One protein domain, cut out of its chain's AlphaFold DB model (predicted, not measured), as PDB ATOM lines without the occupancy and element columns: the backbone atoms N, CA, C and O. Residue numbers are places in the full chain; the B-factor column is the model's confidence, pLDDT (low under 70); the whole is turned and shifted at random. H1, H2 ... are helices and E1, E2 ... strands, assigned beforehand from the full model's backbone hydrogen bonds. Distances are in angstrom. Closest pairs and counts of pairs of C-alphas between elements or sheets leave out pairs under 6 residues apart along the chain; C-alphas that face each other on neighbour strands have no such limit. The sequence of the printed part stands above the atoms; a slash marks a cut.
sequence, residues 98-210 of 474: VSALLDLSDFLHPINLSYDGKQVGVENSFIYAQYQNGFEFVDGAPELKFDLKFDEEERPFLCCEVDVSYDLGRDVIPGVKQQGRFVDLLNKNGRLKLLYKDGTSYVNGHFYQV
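Overview. This is residues 98 to 210 of the 474 residues of an uncharacterized protein of Paraburkholderia lycopersici (UniProt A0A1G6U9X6). Three separate antiparallel sheets stand as walls round a small core, with the short helix H1 set among them and close to strands of each. The largest wall, E4 E1 E9 E10 E11, reaches one end of the long axis with the hairpin E10 and E11; E3 E2 E7 E8 makes the other end, and the hairpin E5 and E6, joined by the short pairing of residues 135 to 136 with E5, makes the third wall. The printed part has 113 residues, with eight strands, then H1, then three more strands along the chain, and its class is mostly strand. It is compact, with a radius of gyration of the C-alphas of 13.9 A and spans of 41 by 30 by 26 A.

Along the chain. Begin in the largest sheet: find C-alpha 99 at (132.058, 167.051, 168.907), where E1, residues 99 to 103, sets out on its 13.4 A. Its sheet also holds E4, residues 126 to 130, E9, 191 to 195, E10, 200 to 203, and E11, 206 to 209, which ends at C-alpha 209 at (137.863, 176.921, 158.775). The next sheet holds E2, residues 111 to 115, E3, 118 to 122, E7, 165 to 167, and E8, 179 to 181. E5, residues 145 to 150, is the longest strand at 16.4 A, and E6 is residues 156 to 160. H1, residues 182 to 188, begins at C-alpha 182 at (145.709, 157.957, 179.547) and is 10.0 A long.

Arrangement. In the largest sheet, look at N 100 and O 129, 2.8 A apart between E1 and E4, and at N 101 and O 193, 2.8 A, between E1 and E9. E9, E10 and E11 form a meander, each strand the antiparallel neighbour of the one before; see N 202 and O 194 at 2.9 A and N 201 and O 208 at 2.7 A. In the second sheet, these N and O pairs are within hydrogen-bond range: N 113 and O 120 at 2.8 A across the hairpin E2 and E3, N 114 and O 165 at 2.8 A across the neighbours E2 and E7, and N 166 and O 180 at 2.8 A across the hairpin E7 and E8. H1 is on this sheet at a height over the sheet of 10.4 A and stands up from it. Its closest C-alphas to E7 are Phe 182 and Tyr 166, 5.3 A apart. Across the hairpin E5 and E6, N 147 and O 159 are 2.8 A apart. The closest C-alphas of E6 and H1 are Phe 157 and Asn 187, 5.9 A apart. H1 is not on the largest sheet, but only just, with 4 pairs of C-alphas within 10 A. In H1 every O i to N i+4 pair is within hydrogen-bond range.

Size, cuts and confidence. The two C-alphas farthest apart are those of Gly 117 and Val 210, 43.8 A. The printed part has no cut; the links E4 to E5 and E7 to E8 are long. The mean pLDDT of the printed part is 88.1, and residues 208 to 210 are under 70.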
ATOM      1  N   VAL A  98     131.284 171.181 169.058       94.56
ATOM      2  CA  VAL A  98     130.081 170.337 169.013       94.56
ATOM      3  C   VAL A  98     130.420 168.863 169.224       94.56
ATOM      4  O   VAL A  98     129.628 168.120 169.802       94.56
ATOM      5  N   SER A  99     131.600 168.433 168.780       94.94
ATOM      6  CA  SER A  99     132.058 167.051 168.907       94.94
ATOM      7  C   SER A  99     133.568 166.927 168.720       94.94
ATOM      8  O   SER A  99     134.244 167.852 168.253       94.94
ATOM      9  N   ALA A 100     134.082 165.761 169.096       94.50
ATOM     10  CA  ALA A 100     135.450 165.335 168.886       94.50
ATOM     11  C   ALA A 100     135.488 163.966 168.200       94.50
ATOM     12  O   ALA A 100     134.616 163.120 168.409       94.50
ATOM     13  N   LEU A 101     136.529 163.759 167.402       91.56
ATOM     14  CA  LEU A 101     136.928 162.464 166.878       91.56
ATOM     15  C   LEU A 101     138.338 162.174 167.387       91.56
ATOM     16  O   LEU A 101     139.237 163.003 167.224       91.56
ATOM     17  N   LEU A 102     138.520 161.012 167.992       90.56
ATOM     18  CA  LEU A 102     139.811 160.510 168.425       90.56
ATOM     19  C   LEU A 102     140.191 159.329 167.533       90.56
ATOM     20  O   LEU A 102     139.430 158.375 167.412       90.56
ATOM     21  N   ASP A 103     141.352 159.410 166.896       87.50
ATOM     22  CA  ASP A 103     141.895 158.326 166.082       87.50
ATOM     23  C   ASP A 103     142.948 157.550 166.883       87.50
ATOM     24  O   ASP A 103     144.025 158.072 167.190       87.50
ATOM     25  N   LEU A 104     142.592 156.311 167.237       88.00
ATOM     26  CA  LEU A 104     143.446 155.328 167.904       88.00
ATOM     27  C   LEU A 104     143.817 154.162 166.966       88.00
ATOM     28  O   LEU A 104     144.250 153.112 167.432       88.00
ATOM     29  N   SER A 105     143.666 154.324 165.649       85.25
ATOM     30  CA  SER A 105     143.954 153.251 164.681       85.25
ATOM     31  C   SER A 105     145.444 152.920 164.541       85.25
ATOM     32  O   SER A 105     145.797 151.858 164.032       85.25
ATOM     33  N   ASP A 106     146.328 153.797 165.028       83.75
ATOM     34  CA  ASP A 106     147.771 153.544 165.085       83.75
ATOM     35  C   ASP A 106     148.145 152.488 166.160       83.75
ATOM     36  O   ASP A 106     149.279 152.003 166.174       83.75
ATOM     37  N   PHE A 107     147.223 152.123 167.063       86.44
ATOM     38  CA  PHE A 107     147.434 151.084 168.078       86.44
ATOM     39  C   PHE A 107     147.059 149.700 167.527       86.44
ATOM     40  O   PHE A 107     146.037 149.537 166.862       86.44
ATOM     41  N   LEU A 108     147.874 148.678 167.813       85.31
ATOM     42  CA  LEU A 108     147.685 147.323 167.271       85.31
ATOM     43  C   LEU A 108     146.494 146.591 167.901       85.31
ATOM     44  O   LEU A 108     145.829 145.793 167.235       85.31
ATOM     45  N   HIS A 109     146.225 146.875 169.174       90.06
ATOM     46  CA  HIS A 109     145.178 146.244 169.965       90.06
ATOM     47  C   HIS A 109     144.386 147.283 170.770       90.06
ATOM     48  O   HIS A 109     144.901 148.380 171.016       90.06
ATOM     49  N   PRO A 110     143.152 146.950 171.205       90.88
ATOM     50  CA  PRO A 110     142.405 147.764 172.154       90.88
ATOM     51  C   PRO A 110     143.230 148.096 173.401       90.88
ATOM     52  O   PRO A 110     143.999 147.277 173.907       90.88
ATOM     53  N   ILE A 111     143.055 149.315 173.898       92.94
ATOM     54  CA  ILE A 111     143.822 149.873 175.009       92.94
ATOM     55  C   ILE A 111     143.110 149.523 176.313       92.94
ATOM     56  O   ILE A 111     141.937 149.849 176.487       92.94
ATOM     57  N   ASN A 112     143.817 148.903 177.258       94.06
ATOM     58  CA  ASN A 112     143.255 148.618 178.575       94.06
ATOM     59  C   ASN A 112     143.439 149.825 179.492       94.06
ATOM     60  O   ASN A 112     144.557 150.306 179.674       94.06
ATOM     61  N   LEU A 113     142.350 150.289 180.099       95.31
ATOM     62  CA  LEU A 113     142.344 151.374 181.070       95.31
ATOM     63  C   LEU A 113     142.071 150.840 182.474       95.31
ATOM     64  O   LEU A 113     141.272 149.925 182.660       95.31
ATOM     65  N   SER A 114     142.726 151.434 183.469       94.56
ATOM     66  CA  SER A 114     142.519 151.157 184.892       94.56
ATOM     67  C   SER A 114     142.324 152.462 185.662       94.56
ATOM     68  O   SER A 114     143.137 153.381 185.536       94.56
ATOM     69  N   TYR A 115     141.258 152.541 186.455       94.00
ATOM     70  CA  TYR A 115     140.904 153.697 187.290       94.00
ATOM     71  C   TYR A 115     140.026 153.227 188.456       94.00
ATOM     72  O   TYR A 115     139.222 152.320 188.270       94.00
ATOM     73  N   ASP A 116     140.186 153.779 189.662       90.88
ATOM     74  CA  ASP A 116     139.365 153.459 190.852       90.88
ATOM     75  C   ASP A 116     139.101 151.953 191.100       90.88
ATOM     76  O   ASP A 116     138.023 151.542 191.529       90.88
ATOM     77  N   GLY A 117     140.085 151.095 190.801       88.19
ATOM     78  CA  GLY A 117     139.968 149.634 190.918       88.19
ATOM     79  C   GLY A 117     139.109 148.950 189.841       88.19
ATOM     80  O   GLY A 117     138.939 147.733 189.886       88.19
ATOM     81  N   LYS A 118     138.590 149.703 188.867       92.44
ATOM     82  CA  LYS A 118     137.875 149.220 187.681       92.44
ATOM     83  C   LYS A 118     138.823 149.069 186.493       92.44
ATOM     84  O   LYS A 118     139.843 149.756 186.402       92.44
ATOM     85  N   GLN A 119     138.448 148.197 185.561       92.88
ATOM     86  CA  GLN A 119     139.109 148.050 184.268       92.88
ATOM     87  C   GLN A 119     138.096 148.169 183.137       92.88
ATOM     88  O   GLN A 119     136.995 147.628 183.230       92.88
ATOM     89  N   VAL A 120     138.477 148.874 182.076       95.06
ATOM     90  CA  VAL A 120     137.663 149.048 180.869       95.06
ATOM     91  C   VAL A 120     138.568 149.054 179.643       95.06
ATOM     92  O   VAL A 120     139.695 149.542 179.703       95.06
ATOM     93  N   GLY A 121     138.098 148.475 178.542       91.50
ATOM     94  CA  GLY A 121     138.799 148.510 177.262       91.50
ATOM     95  C   GLY A 121     138.345 149.698 176.422       91.50
ATOM     96  O   GLY A 121     137.168 150.050 176.429       91.50
ATOM     97  N   VAL A 122     139.272 150.291 175.679       92.38
ATOM     98  CA  VAL A 122     138.989 151.282 174.641       92.38
ATOM     99  C   VAL A 122     139.394 150.703 173.298       92.38
ATOM    100  O   VAL A 122     140.540 150.293 173.113       92.38
ATOM    101  N   GLU A 123     138.459 150.680 172.355       90.50
ATOM    102  CA  GLU A 123     138.701 150.195 170.997       90.50
ATOM    103  C   GLU A 123     139.813 150.998 170.303       90.50
ATOM    104  O   GLU A 123     139.853 152.228 170.362       90.50
ATOM    105  N   ASN A 124     140.698 150.311 169.580       88.88
ATOM    106  CA  ASN A 124     141.773 150.916 168.788       88.88
ATOM    107  C   ASN A 124     141.275 151.379 167.411       88.88
ATOM    108  O   ASN A 124     141.797 151.003 166.361       88.88
ATOM    109  N   SER A 125     140.206 152.172 167.406       89.62
ATOM    110  CA  SER A 125     139.569 152.662 166.187       89.62
ATOM    111  C   SER A 125     139.263 154.161 166.276       89.62
ATOM    112  O   SER A 125     139.852 154.885 167.082       89.62
ATOM    113  N   PHE A 126     138.376 154.647 165.407       88.50
ATOM    114  CA  PHE A 126     137.877 156.011 165.483       88.50
ATOM    115  C   PHE A 126     136.765 156.103 166.521       88.50
ATOM    116  O   PHE A 126     135.705 155.500 166.359       88.50
ATOM    117  N   ILE A 127     136.981 156.923 167.542       90.62
ATOM    118  CA  ILE A 127     136.002 157.177 168.595       90.62
ATOM    119  C   ILE A 127     135.382 158.546 168.357       90.62
ATOM    120  O   ILE A 127     136.085 159.548 168.216       90.62
ATOM    121  N   TYR A 128     134.055 158.588 168.317       93.06
ATOM    122  CA  TYR A 128     133.284 159.817 168.191       93.06
ATOM    123  C   TYR A 128     132.639 160.170 169.530       93.06
ATOM    124  O   TYR A 128     131.924 159.351 170.096       93.06
ATOM    125  N   ALA A 129     132.825 161.407 169.993       93.12
ATOM    126  CA  ALA A 129     132.193 161.912 171.206       93.12
ATOM    127  C   ALA A 129     131.513 163.260 170.944       93.12
ATOM    128  O   ALA A 129     132.118 164.187 170.396       93.12
ATOM    129  N   GLN A 130     130.252 163.399 171.358       94.25
ATOM    130  CA  GLN A 130     129.594 164.707 171.391       94.25
ATOM    131  C   GLN A 130     130.106 165.520 172.578       94.25
ATOM    132  O   GLN A 130     130.385 164.970 173.640       94.25
ATOM    133  N   TYR A 131     130.215 166.837 172.408       93.56
ATOM    134  CA  TYR A 131     130.594 167.703 173.515       93.56
ATOM    135  C   TYR A 131     129.379 168.005 174.396       93.56
ATOM    136  O   TYR A 131     128.426 168.649 173.954       93.56
ATOM    137  N   GLN A 132     129.435 167.585 175.657       91.00
ATOM    138  CA  GLN A 132     128.401 167.849 176.658       91.00
ATOM    139  C   GLN A 132     129.048 168.342 177.957       91.00
ATOM    140  O   GLN A 132     129.002 167.672 178.986       91.00
ATOM    141  N   ASN A 133     129.682 169.521 177.915       89.00
ATOM    142  CA  ASN A 133     130.545 170.033 178.995       89.00
ATOM    143  C   ASN A 133     131.695 169.064 179.321       89.00
ATOM    144  O   ASN A 133     131.887 168.706 180.479       89.00
ATOM    145  N   GLY A 134     132.367 168.580 178.278       92.56
ATOM    146  CA  GLY A 134     133.371 167.517 178.312       92.56
ATOM    147  C   GLY A 134     133.045 166.424 177.292       92.56
ATOM    148  O   GLY A 134     131.965 166.429 176.693       92.56
ATOM    149  N   PHE A 135     133.994 165.522 177.071       95.19
ATOM    150  CA  PHE A 135     133.879 164.398 176.148       95.19
ATOM    151  C   PHE A 135     133.883 163.074 176.903       95.19
ATOM    152  O   PHE A 135     134.692 162.877 177.804       95.19
ATOM    153  N   GLU A 136     133.023 162.155 176.486       94.31
ATOM    154  CA  GLU A 136     132.996 160.772 176.957       94.31
ATOM    155  C   GLU A 136     133.534 159.896 175.822       94.31
ATOM    156  O   GLU A 136     132.845 159.655 174.834       94.31
ATOM    157  N   PHE A 137     134.810 159.507 175.909       92.12
ATOM    158  CA  PHE A 137     135.475 158.684 174.885       92.12
ATOM    159  C   PHE A 137     135.440 157.183 175.199       92.12
ATOM    160  O   PHE A 137     135.864 156.380 174.374       92.12
ATOM    161  N   VAL A 138     135.011 156.803 176.403       92.75
ATOM    162  CA  VAL A 138     135.103 155.431 176.907       92.75
ATOM    163  C   VAL A 138     133.699 154.893 177.152       92.75
ATOM    164  O   VAL A 138     133.041 155.267 178.125       92.75
ATOM    165  N   ASP A 139     133.245 154.007 176.270       87.12
ATOM    166  CA  ASP A 139     131.937 153.372 176.400       87.12
ATOM    167  C   ASP A 139     131.850 152.557 177.699       87.12
ATOM    168  O   ASP A 139     132.758 151.811 178.068       87.12
ATOM    169  N   GLY A 140     130.733 152.702 178.417       85.81
ATOM    170  CA  GLY A 140     130.504 152.011 179.690       85.81
ATOM    171  C   GLY A 140     131.226 152.611 180.903       85.81
ATOM    172  O   GLY A 140     131.121 152.041 181.988       85.81
ATOM    173  N   ALA A 141     131.907 153.753 180.751       90.81
ATOM    174  CA  ALA A 141     132.560 154.481 181.840       90.81
ATOM    175  C   ALA A 141     132.216 155.990 181.809       90.81
ATOM    176  O   ALA A 141     133.102 156.814 181.573       90.81
ATOM    177  N   PRO A 142     130.941 156.381 182.021       86.31
ATOM    178  CA  PRO A 142     130.497 157.782 181.949       86.31
ATOM    179  C   PRO A 142     131.170 158.705 182.979       86.31
ATOM    180  O   PRO A 142     131.200 159.920 182.806       86.31
ATOM    181  N   GLU A 143     131.735 158.151 184.054       89.12
ATOM    182  CA  GLU A 143     132.555 158.895 185.013       89.12
ATOM    183  C   GLU A 143     133.881 159.399 184.419       89.12
ATOM    184  O   GLU A 143     134.458 160.362 184.925       89.12
ATOM    185  N   LEU A 144     134.363 158.782 183.334       93.00
ATOM    186  CA  LEU A 144     135.578 159.190 182.637       93.00
ATOM    187  C   LEU A 144     135.273 160.306 181.645       93.00
ATOM    188  O   LEU A 144     135.276 160.124 180.425       93.00
ATOM    189  N   LYS A 145     135.026 161.490 182.199       94.00
ATOM    190  CA  LYS A 145     134.779 162.696 181.421       94.00
ATOM    191  C   LYS A 145     136.067 163.472 181.180       94.00
ATOM    192  O   LYS A 145     136.830 163.752 182.106       94.00
ATOM    193  N   PHE A 146     136.299 163.830 179.922       95.12
ATOM    194  CA  PHE A 146     137.481 164.560 179.487       95.12
ATOM    195  C   PHE A 146     137.134 166.016 179.183       95.12
ATOM    196  O   PHE A 146     136.454 166.322 178.201       95.12
ATOM    197  N   ASP A 147     137.632 166.924 180.010       94.75
ATOM    198  CA  ASP A 147     137.513 168.360 179.806       94.75
ATOM    199  C   ASP A 147     138.480 168.847 178.736       94.75
ATOM    200  O   ASP A 147     139.645 168.445 178.686       94.75
ATOM    201  N   LEU A 148     138.013 169.788 177.922       93.81
ATOM    202  CA  LEU A 148     138.841 170.462 176.938       93.81
ATOM    203  C   LEU A 148     139.400 171.763 177.517       93.81
ATOM    204  O   LEU A 148     138.648 172.690 177.824       93.81
ATOM    205  N   LYS A 149     140.725 171.855 177.614       92.38
ATOM    206  CA  LYS A 149     141.450 173.064 178.020       92.38
ATOM    207  C   LYS A 149     142.373 173.533 176.904       92.38
ATOM    208  O   LYS A 149     142.533 172.850 175.898       92.38
ATOM    209  N   PHE A 150     142.931 174.728 177.066       89.94
ATOM    210  CA  PHE A 150     143.791 175.367 176.075       89.94
ATOM    211  C   PHE A 150     145.055 175.887 176.746       89.94
ATOM    212  O   PHE A 150     144.981 176.399 177.866       89.94
ATOM    213  N   ASP A 151     146.201 175.690 176.098       88.06
ATOM    214  CA  ASP A 151     147.481 176.215 176.574       88.06
ATOM    215  C   ASP A 151     147.656 177.706 176.217       88.06
ATOM    216  O   ASP A 151     146.757 178.340 175.657       88.06
ATOM    217  N   GLU A 152     148.812 178.283 176.559       84.50
ATOM    218  CA  GLU A 152     149.139 179.690 176.271       84.50
ATOM    219  C   GLU A 152     149.195 180.008 174.765       84.50
ATOM    220  O   GLU A 152     149.022 181.160 174.371       84.50
ATOM    221  N   GLU A 153     149.399 178.995 173.919       80.69
ATOM    222  CA  GLU A 153     149.398 179.098 172.456       80.69
ATOM    223  C   GLU A 153     148.013 178.780 171.851       80.69
ATOM    224  O   GLU A 153     147.890 178.579 170.643       80.69
ATOM    225  N   GLU A 154     146.963 178.732 172.680       83.25
ATOM    226  CA  GLU A 154     145.588 178.353 172.327       83.25
ATOM    227  C   GLU A 154     145.433 176.930 171.754       83.25
ATOM    228  O   GLU A 154     144.437 176.627 171.084       83.25
ATOM    229  N   ARG A 155     146.373 176.016 172.021       84.56
ATOM    230  CA  ARG A 155     146.259 174.621 171.580       84.56
ATOM    231  C   ARG A 155     145.387 173.821 172.544       84.56
ATOM    232  O   ARG A 155     145.609 173.880 173.755       84.56
ATOM    233  N   PRO A 156     144.408 173.056 172.034       90.00
ATOM    234  CA  PRO A 156     143.570 172.211 172.862       90.00
ATOM    235  C   PRO A 156     144.361 171.054 173.469       90.00
ATOM    236  O   PRO A 156     145.144 170.394 172.784       90.00
ATOM    237  N   PHE A 157     144.067 170.755 174.727       92.00
ATOM    238  CA  PHE A 157     144.488 169.537 175.404       92.00
ATOM    239  C   PHE A 157     143.368 169.025 176.310       92.00
ATOM    240  O   PHE A 157     142.548 169.791 176.823       92.00
ATOM    241  N   LEU A 158     143.322 167.711 176.490       94.69
ATOM    242  CA  LEU A 158     142.342 167.027 177.318       94.69
ATOM    243  C   LEU A 158     142.842 166.906 178.759       94.69
ATOM    244  O   LEU A 158     144.011 166.608 179.006       94.69
ATOM    245  N   CYS A 159     141.941 167.102 179.713       94.19
ATOM    246  CA  CYS A 159     142.131 166.811 181.130       94.19
ATOM    247  C   CYS A 159     141.052 165.841 181.593       94.19
ATOM    248  O   CYS A 159     139.941 165.885 181.090       94.19
ATOM    249  N   CYS A 160     141.355 165.009 182.579       93.81
ATOM    250  CA  CYS A 160     140.364 164.192 183.267       93.81
ATOM    251  C   CYS A 160     140.584 164.381 184.767       93.81
ATOM    252  O   CYS A 160     141.737 164.426 185.208       93.81
ATOM    253  N   GLU A 161     139.504 164.554 185.529       91.25
ATOM    254  CA  GLU A 161     139.584 164.657 186.993       91.25
ATOM    255  C   GLU A 161     139.971 163.316 187.625       91.25
ATOM    256  O   GLU A 161     140.694 163.283 188.622       91.25
ATOM    257  N   VAL A 162     139.531 162.215 187.013       92.19
ATOM    258  CA  VAL A 162     139.871 160.851 187.418       92.19
ATOM    259  C   VAL A 162     141.261 160.501 186.891       92.19
ATOM    260  O   VAL A 162     141.576 160.726 185.718       92.19
ATOM    261  N   ASP A 163     142.109 159.926 187.746       92.38
ATOM    262  CA  ASP A 163     143.423 159.455 187.312       92.38
ATOM    263  C   ASP A 163     143.295 158.092 186.625       92.38
ATOM    264  O   ASP A 163     143.131 157.051 187.259       92.38
ATOM    265  N   VAL A 164     143.336 158.118 185.294       95.06
ATOM    266  CA  VAL A 164     143.192 156.930 184.451       95.06
ATOM    267  C   VAL A 164     144.559 156.500 183.946       95.06
ATOM    268  O   VAL A 164     145.237 157.252 183.237       95.06
ATOM    269  N   SER A 165     144.954 155.272 184.267       95.50
ATOM    270  CA  SER A 165     146.159 154.643 183.724       95.50
ATOM    271  C   SER A 165     145.816 153.785 182.510       95.50
ATOM    272  O   SER A 165     144.750 153.176 182.474       95.50
ATOM    273  N   TYR A 166     146.717 153.716 181.532       94.44
ATOM    274  CA  TYR A 166     146.607 152.813 180.387       94.44
ATOM    275  C   TYR A 166     147.699 151.738 180.418       94.44
ATOM    276  O   TYR A 166     148.793 151.972 180.941       94.44
ATOM    277  N   ASP A 167     147.408 150.593 179.802       92.50
ATOM    278  CA  ASP A 167     148.355 149.508 179.550       92.50
ATOM    279  C   ASP A 167     148.188 148.973 178.117       92.50
ATOM    280  O   ASP A 167     147.116 148.493 177.737       92.50
ATOM    281  N   LEU A 168     149.258 149.073 177.322       89.19
ATOM    282  CA  LEU A 168     149.347 148.561 175.945       89.19
ATOM    283  C   LEU A 168     149.904 147.125 175.886       89.19
ATOM    284  O   LEU A 168     150.148 146.580 174.811       89.19
ATOM    285  N   GLY A 169     150.161 146.501 177.034       85.62
ATOM    286  CA  GLY A 169     150.702 145.156 177.133       85.62
ATOM    287  C   GLY A 169     152.087 145.037 176.496       85.62
ATOM    288  O   GLY A 169     153.050 145.674 176.920       85.62
ATOM    289  N   ARG A 170     152.205 144.162 175.489       80.25
ATOM    290  CA  ARG A 170     153.475 143.891 174.789       80.25
ATOM    291  C   ARG A 170     153.669 144.736 173.532       80.25
ATOM    292  O   ARG A 170     154.679 144.551 172.853       80.25
ATOM    293  N   ASP A 171     152.749 145.647 173.234       79.19
ATOM    294  CA  ASP A 171     152.842 146.470 172.037       79.19
ATOM    295  C   ASP A 171     154.033 147.426 172.138       79.19
ATOM    296  O   ASP A 171     154.281 148.072 173.160       79.19
ATOM    297  N   VAL A 172     154.805 147.495 171.055       77.00
ATOM    298  CA  VAL A 172     155.961 148.385 170.939       77.00
ATOM    299  C   VAL A 172     155.658 149.398 169.849       77.00
ATOM    300  O   VAL A 172     155.843 149.130 168.664       77.00
ATOM    301  N   ILE A 173     155.194 150.575 170.266       79.75
ATOM    302  CA  ILE A 173     154.932 151.706 169.375       79.75
ATOM    303  C   ILE A 173     156.050 152.742 169.581       79.75
ATOM    304  O   ILE A 173     156.264 153.192 170.712       79.75
ATOM    305  N   PRO A 174     156.796 153.133 168.529       78.75
ATOM    306  CA  PRO A 174     157.870 154.114 168.651       78.75
ATOM    307  C   PRO A 174     157.399 155.421 169.301       78.75
ATOM    308  O   PRO A 174     156.457 156.056 168.835       78.75
ATOM    309  N   GLY A 175     158.072 155.841 170.375       77.38
ATOM    310  CA  GLY A 175     157.764 157.094 171.077       77.38
ATOM    311  C   GLY A 175     156.580 157.031 172.052       77.38
ATOM    312  O   GLY A 175     156.274 158.048 172.672       77.38
ATOM    313  N   VAL A 176     155.955 155.863 172.236       84.44
ATOM    314  CA  VAL A 176     154.869 155.639 173.202       84.44
ATOM    315  C   VAL A 176     155.361 154.714 174.315       84.44
ATOM    316  O   VAL A 176     156.001 153.696 174.058       84.44
ATOM    317  N   LYS A 177     155.078 155.057 175.575       87.19
ATOM    318  CA  LYS A 177     155.369 154.168 176.712       87.19
ATOM    319  C   LYS A 177     154.327 153.049 176.778       87.19
ATOM    320  O   LYS A 177     153.164 153.310 176.503       87.19
ATOM    321  N   GLN A 178     154.713 151.849 177.215       88.44
ATOM    322  CA  GLN A 178     153.778 150.721 177.386       88.44
ATOM    323  C   GLN A 178     152.694 150.994 178.437       88.44
ATOM    324  O   GLN A 178     151.567 150.541 178.283       88.44
ATOM    325  N   GLN A 179     153.030 151.768 179.471       91.56
ATOM    326  CA  GLN A 179     152.116 152.172 180.534       91.56
ATOM    327  C   GLN A 179     152.299 153.656 180.860       91.56
ATOM    328  O   GLN A 179     153.397 154.214 180.720       91.56
ATOM    329  N   GLY A 180     151.229 154.294 181.323       93.00
ATOM    330  CA  GLY A 180     151.236 155.700 181.713       93.00
ATOM    331  C   GLY A 180     149.837 156.237 181.985       93.00
ATOM    332  O   GLY A 180     148.882 155.475 182.100       93.00
ATOM    333  N   ARG A 181     149.708 157.564 182.070       94.56
ATOM    334  CA  ARG A 181     148.409 158.231 182.226       94.56
ATOM    335  C   ARG A 181     147.722 158.341 180.874       94.56
ATOM    336  O   ARG A 181     148.337 158.760 179.895       94.56
ATOM    337  N   PHE A 182     146.443 157.999 180.808       94.06
ATOM    338  CA  PHE A 182     145.709 157.957 179.547       94.06
ATOM    339  C   PHE A 182     145.590 159.343 178.901       94.06
ATOM    340  O   PHE A 182     145.811 159.484 177.704       94.06
ATOM    341  N   VAL A 183     145.384 160.400 179.691       93.44
ATOM    342  CA  VAL A 183     145.412 161.790 179.196       93.44
ATOM    343  C   VAL A 183     146.740 162.178 178.535       93.44
ATOM    344  O   VAL A 183     146.736 162.935 177.566       93.44
ATOM    345  N   ASP A 184     147.874 161.645 179.001       91.81
ATOM    346  CA  ASP A 184     149.166 161.889 178.350       91.81
ATOM    347  C   ASP A 184     149.239 161.186 176.993       91.81
ATOM    348  O   ASP A 184     149.738 161.774 176.033       91.81
ATOM    349  N   LEU A 185     148.713 159.958 176.910       91.12
ATOM    350  CA  LEU A 185     148.615 159.210 175.659       91.12
ATOM    351  C   LEU A 185     147.763 159.976 174.642       91.12
ATOM    352  O   LEU A 185     148.202 160.189 173.515       91.12
ATOM    353  N   LEU A 186     146.587 160.458 175.054       90.56
ATOM    354  CA  LEU A 186     145.676 161.207 174.186       90.56
ATOM    355  C   LEU A 186     146.290 162.513 173.675       90.56
ATOM    356  O   LEU A 186     146.188 162.808 172.491       90.56
ATOM    357  N   ASN A 187     146.943 163.285 174.544       89.62
ATOM    358  CA  ASN A 187     147.476 164.598 174.173       89.62
ATOM    359  C   ASN A 187     148.777 164.531 173.358       89.62
ATOM    360  O   ASN A 187     149.064 165.456 172.602       89.62
ATOM    361  N   LYS A 188     149.589 163.478 173.525       84.75
ATOM    362  CA  LYS A 188     150.896 163.351 172.849       84.75
ATOM    363  C   LYS A 188     150.858 162.451 171.625       84.75
ATOM    364  O   LYS A 188     151.626 162.670 170.690       84.75
ATOM    365  N   ASN A 189     150.017 161.423 171.652       80.88
ATOM    366  CA  ASN A 189     150.002 160.357 170.654       80.88
ATOM    367  C   ASN A 189     148.616 160.161 170.034       80.88
ATOM    368  O   ASN A 189     148.524 159.734 168.887       80.88
ATOM    369  N   GLY A 190     147.550 160.514 170.755       70.06
ATOM    370  CA  GLY A 190     146.196 160.531 170.227       70.06
ATOM    371  C   GLY A 190     146.016 161.625 169.180       70.06
ATOM    372  O   GLY A 190     146.358 162.792 169.378       70.06
ATOM    373  N   ARG A 191     145.437 161.256 168.038       84.31
ATOM    374  CA  ARG A 191     145.064 162.214 166.997       84.31
ATOM    375  C   ARG A 191     143.670 162.754 167.294       84.31
ATOM    376  O   ARG A 191     142.663 162.168 166.900       84.31
ATOM    377  N   LEU A 192     143.623 163.875 168.012       88.69
ATOM    378  CA  LEU A 192     142.383 164.581 168.333       88.69
ATOM    379  C   LEU A 192     141.965 165.517 167.192       88.69
ATOM    380  O   LEU A 192     142.707 166.426 166.806       88.69
ATOM    381  N   LYS A 193     140.732 165.345 166.714       90.00
ATOM    382  CA  LYS A 193     140.044 166.284 165.830       90.00
ATOM    383  C   LYS A 193     138.836 166.881 166.544       90.00
ATOM    384  O   LYS A 193     137.988 166.140 167.023       90.00
ATOM    385  N   LEU A 194     138.724 168.209 166.576       91.94
ATOM    386  CA  LEU A 194     137.556 168.908 167.133       91.94
ATOM    387  C   LEU A 194     136.729 169.524 166.013       91.94
ATOM    388  O   LEU A 194     137.296 170.033 165.047       91.94
ATOM    389  N   LEU A 195     135.408 169.525 166.166       89.94
ATOM    390  CA  LEU A 195     134.465 170.127 165.226       89.94
ATOM    391  C   LEU A 195     133.692 171.250 165.919       89.94
ATOM    392  O   LEU A 195     133.213 171.073 167.038       89.94
ATOM    393  N   TYR A 196     133.541 172.390 165.248       90.25
ATOM    394  CA  TYR A 196     132.809 173.554 165.743       90.25
ATOM    395  C   TYR A 196     131.619 173.884 164.841       90.25
ATOM    396  O   TYR A 196     131.593 173.573 163.651       90.25
ATOM    397  N   LYS A 197     130.616 174.550 165.422       83.06
ATOM    398  CA  LYS A 197     129.361 174.892 164.735       83.06
ATOM    399  C   LYS A 197     129.545 175.885 163.580       83.06
ATOM    400  O   LYS A 197     128.714 175.939 162.683       83.06
ATOM    401  N   ASP A 198     130.609 176.679 163.608       74.62
ATOM    402  CA  ASP A 198     130.919 177.712 162.617       74.62
ATOM    403  C   ASP A 198     131.739 177.194 161.418       74.62
ATOM    404  O   ASP A 198     132.284 177.998 160.659       74.62
ATOM    405  N   GLY A 199     131.859 175.868 161.265       73.62
ATOM    406  CA  GLY A 199     132.657 175.234 160.211       73.62
ATOM    407  C   GLY A 199     134.154 175.162 160.521       73.62
ATOM    408  O   GLY A 199     134.932 174.678 159.693       73.62
ATOM    409  N   THR A 200     134.582 175.617 161.703       83.69
ATOM    410  CA  THR A 200     135.960 175.439 162.163       83.69
ATOM    411  C   THR A 200     136.195 173.998 162.614       83.69
ATOM    412  O   THR A 200     135.352 173.368 163.250       83.69
ATOM    413  N   SER A 201     137.364 173.455 162.294       83.75
ATOM    414  CA  SER A 201     137.855 172.163 162.762       83.75
ATOM    415  C   SER A 201     139.276 172.307 163.296       83.75
ATOM    416  O   SER A 201     140.090 172.991 162.684       83.75
ATOM    417  N   TYR A 202     139.602 171.643 164.398       85.38
ATOM    418  CA  TYR A 202     140.985 171.503 164.862       85.38
ATOM    419  C   TYR A 202     141.526 170.142 164.443       85.38
ATOM    420  O   TYR A 202     140.842 169.145 164.659       85.38
ATOM    421  N   VAL A 203     142.729 170.081 163.874       80.62
ATOM    422  CA  VAL A 203     143.446 168.825 163.604       80.62
ATOM    423  C   VAL A 203     144.952 169.091 163.508       80.62
ATOM    424  O   VAL A 203     145.370 170.107 162.953       80.62
ATOM    425  N   ASN A 204     145.776 168.183 164.040       74.50
ATOM    426  CA  ASN A 204     147.244 168.235 163.959       74.50
ATOM    427  C   ASN A 204     147.856 169.590 164.375       74.50
ATOM    428  O   ASN A 204     148.704 170.133 163.670       74.50
ATOM    429  N   GLY A 205     147.412 170.160 165.499       76.69
ATOM    430  CA  GLY A 205     147.987 171.401 166.034       76.69
ATOM    431  C   GLY A 205     147.422 172.694 165.446       76.69
ATOM    432  O   GLY A 205     147.820 173.773 165.879       76.69
ATOM    433  N   HIS A 206     146.497 172.620 164.484       78.38
ATOM    434  CA  HIS A 206     145.994 173.798 163.778       78.38
ATOM    435  C   HIS A 206     144.469 173.818 163.673       78.38
ATOM    436  O   HIS A 206     143.820 172.783 163.508       78.38
ATOM    437  N   PHE A 207     143.901 175.025 163.712       80.50
ATOM    438  CA  PHE A 207     142.508 175.275 163.360       80.50
ATOM    439  C   PHE A 207     142.387 175.558 161.863       80.50
ATOM    440  O   PHE A 207     143.133 176.361 161.306       80.50
ATOM    441  N   TYR A 208     141.410 174.934 161.223       69.06
ATOM    442  CA  TYR A 208     141.050 175.116 159.823       69.06
ATOM    443  C   TYR A 208     139.588 175.515 159.757       69.06
ATOM    444  O   TYR A 208     138.758 174.887 160.406       69.06
ATOM    445  N   GLN A 209     139.254 176.524 158.963       68.12
ATOM    446  CA  GLN A 209     137.863 176.921 158.775       68.12
ATOM    447  C   GLN A 209     137.434 176.653 157.340       68.12
ATOM    448  O   GLN A 209     137.987 177.234 156.403       68.12
ATOM    449  N   VAL A 210     136.433 175.789 157.178       59.00
ATOM    450  CA  VAL A 210     135.749 175.613 155.897       59.00
ATOM    451  C   VAL A 210     134.679 176.698 155.819       59.00
ATOM    452  O   VAL A 210     133.652 176.608 156.479       59.00
TER     453      VAL A 210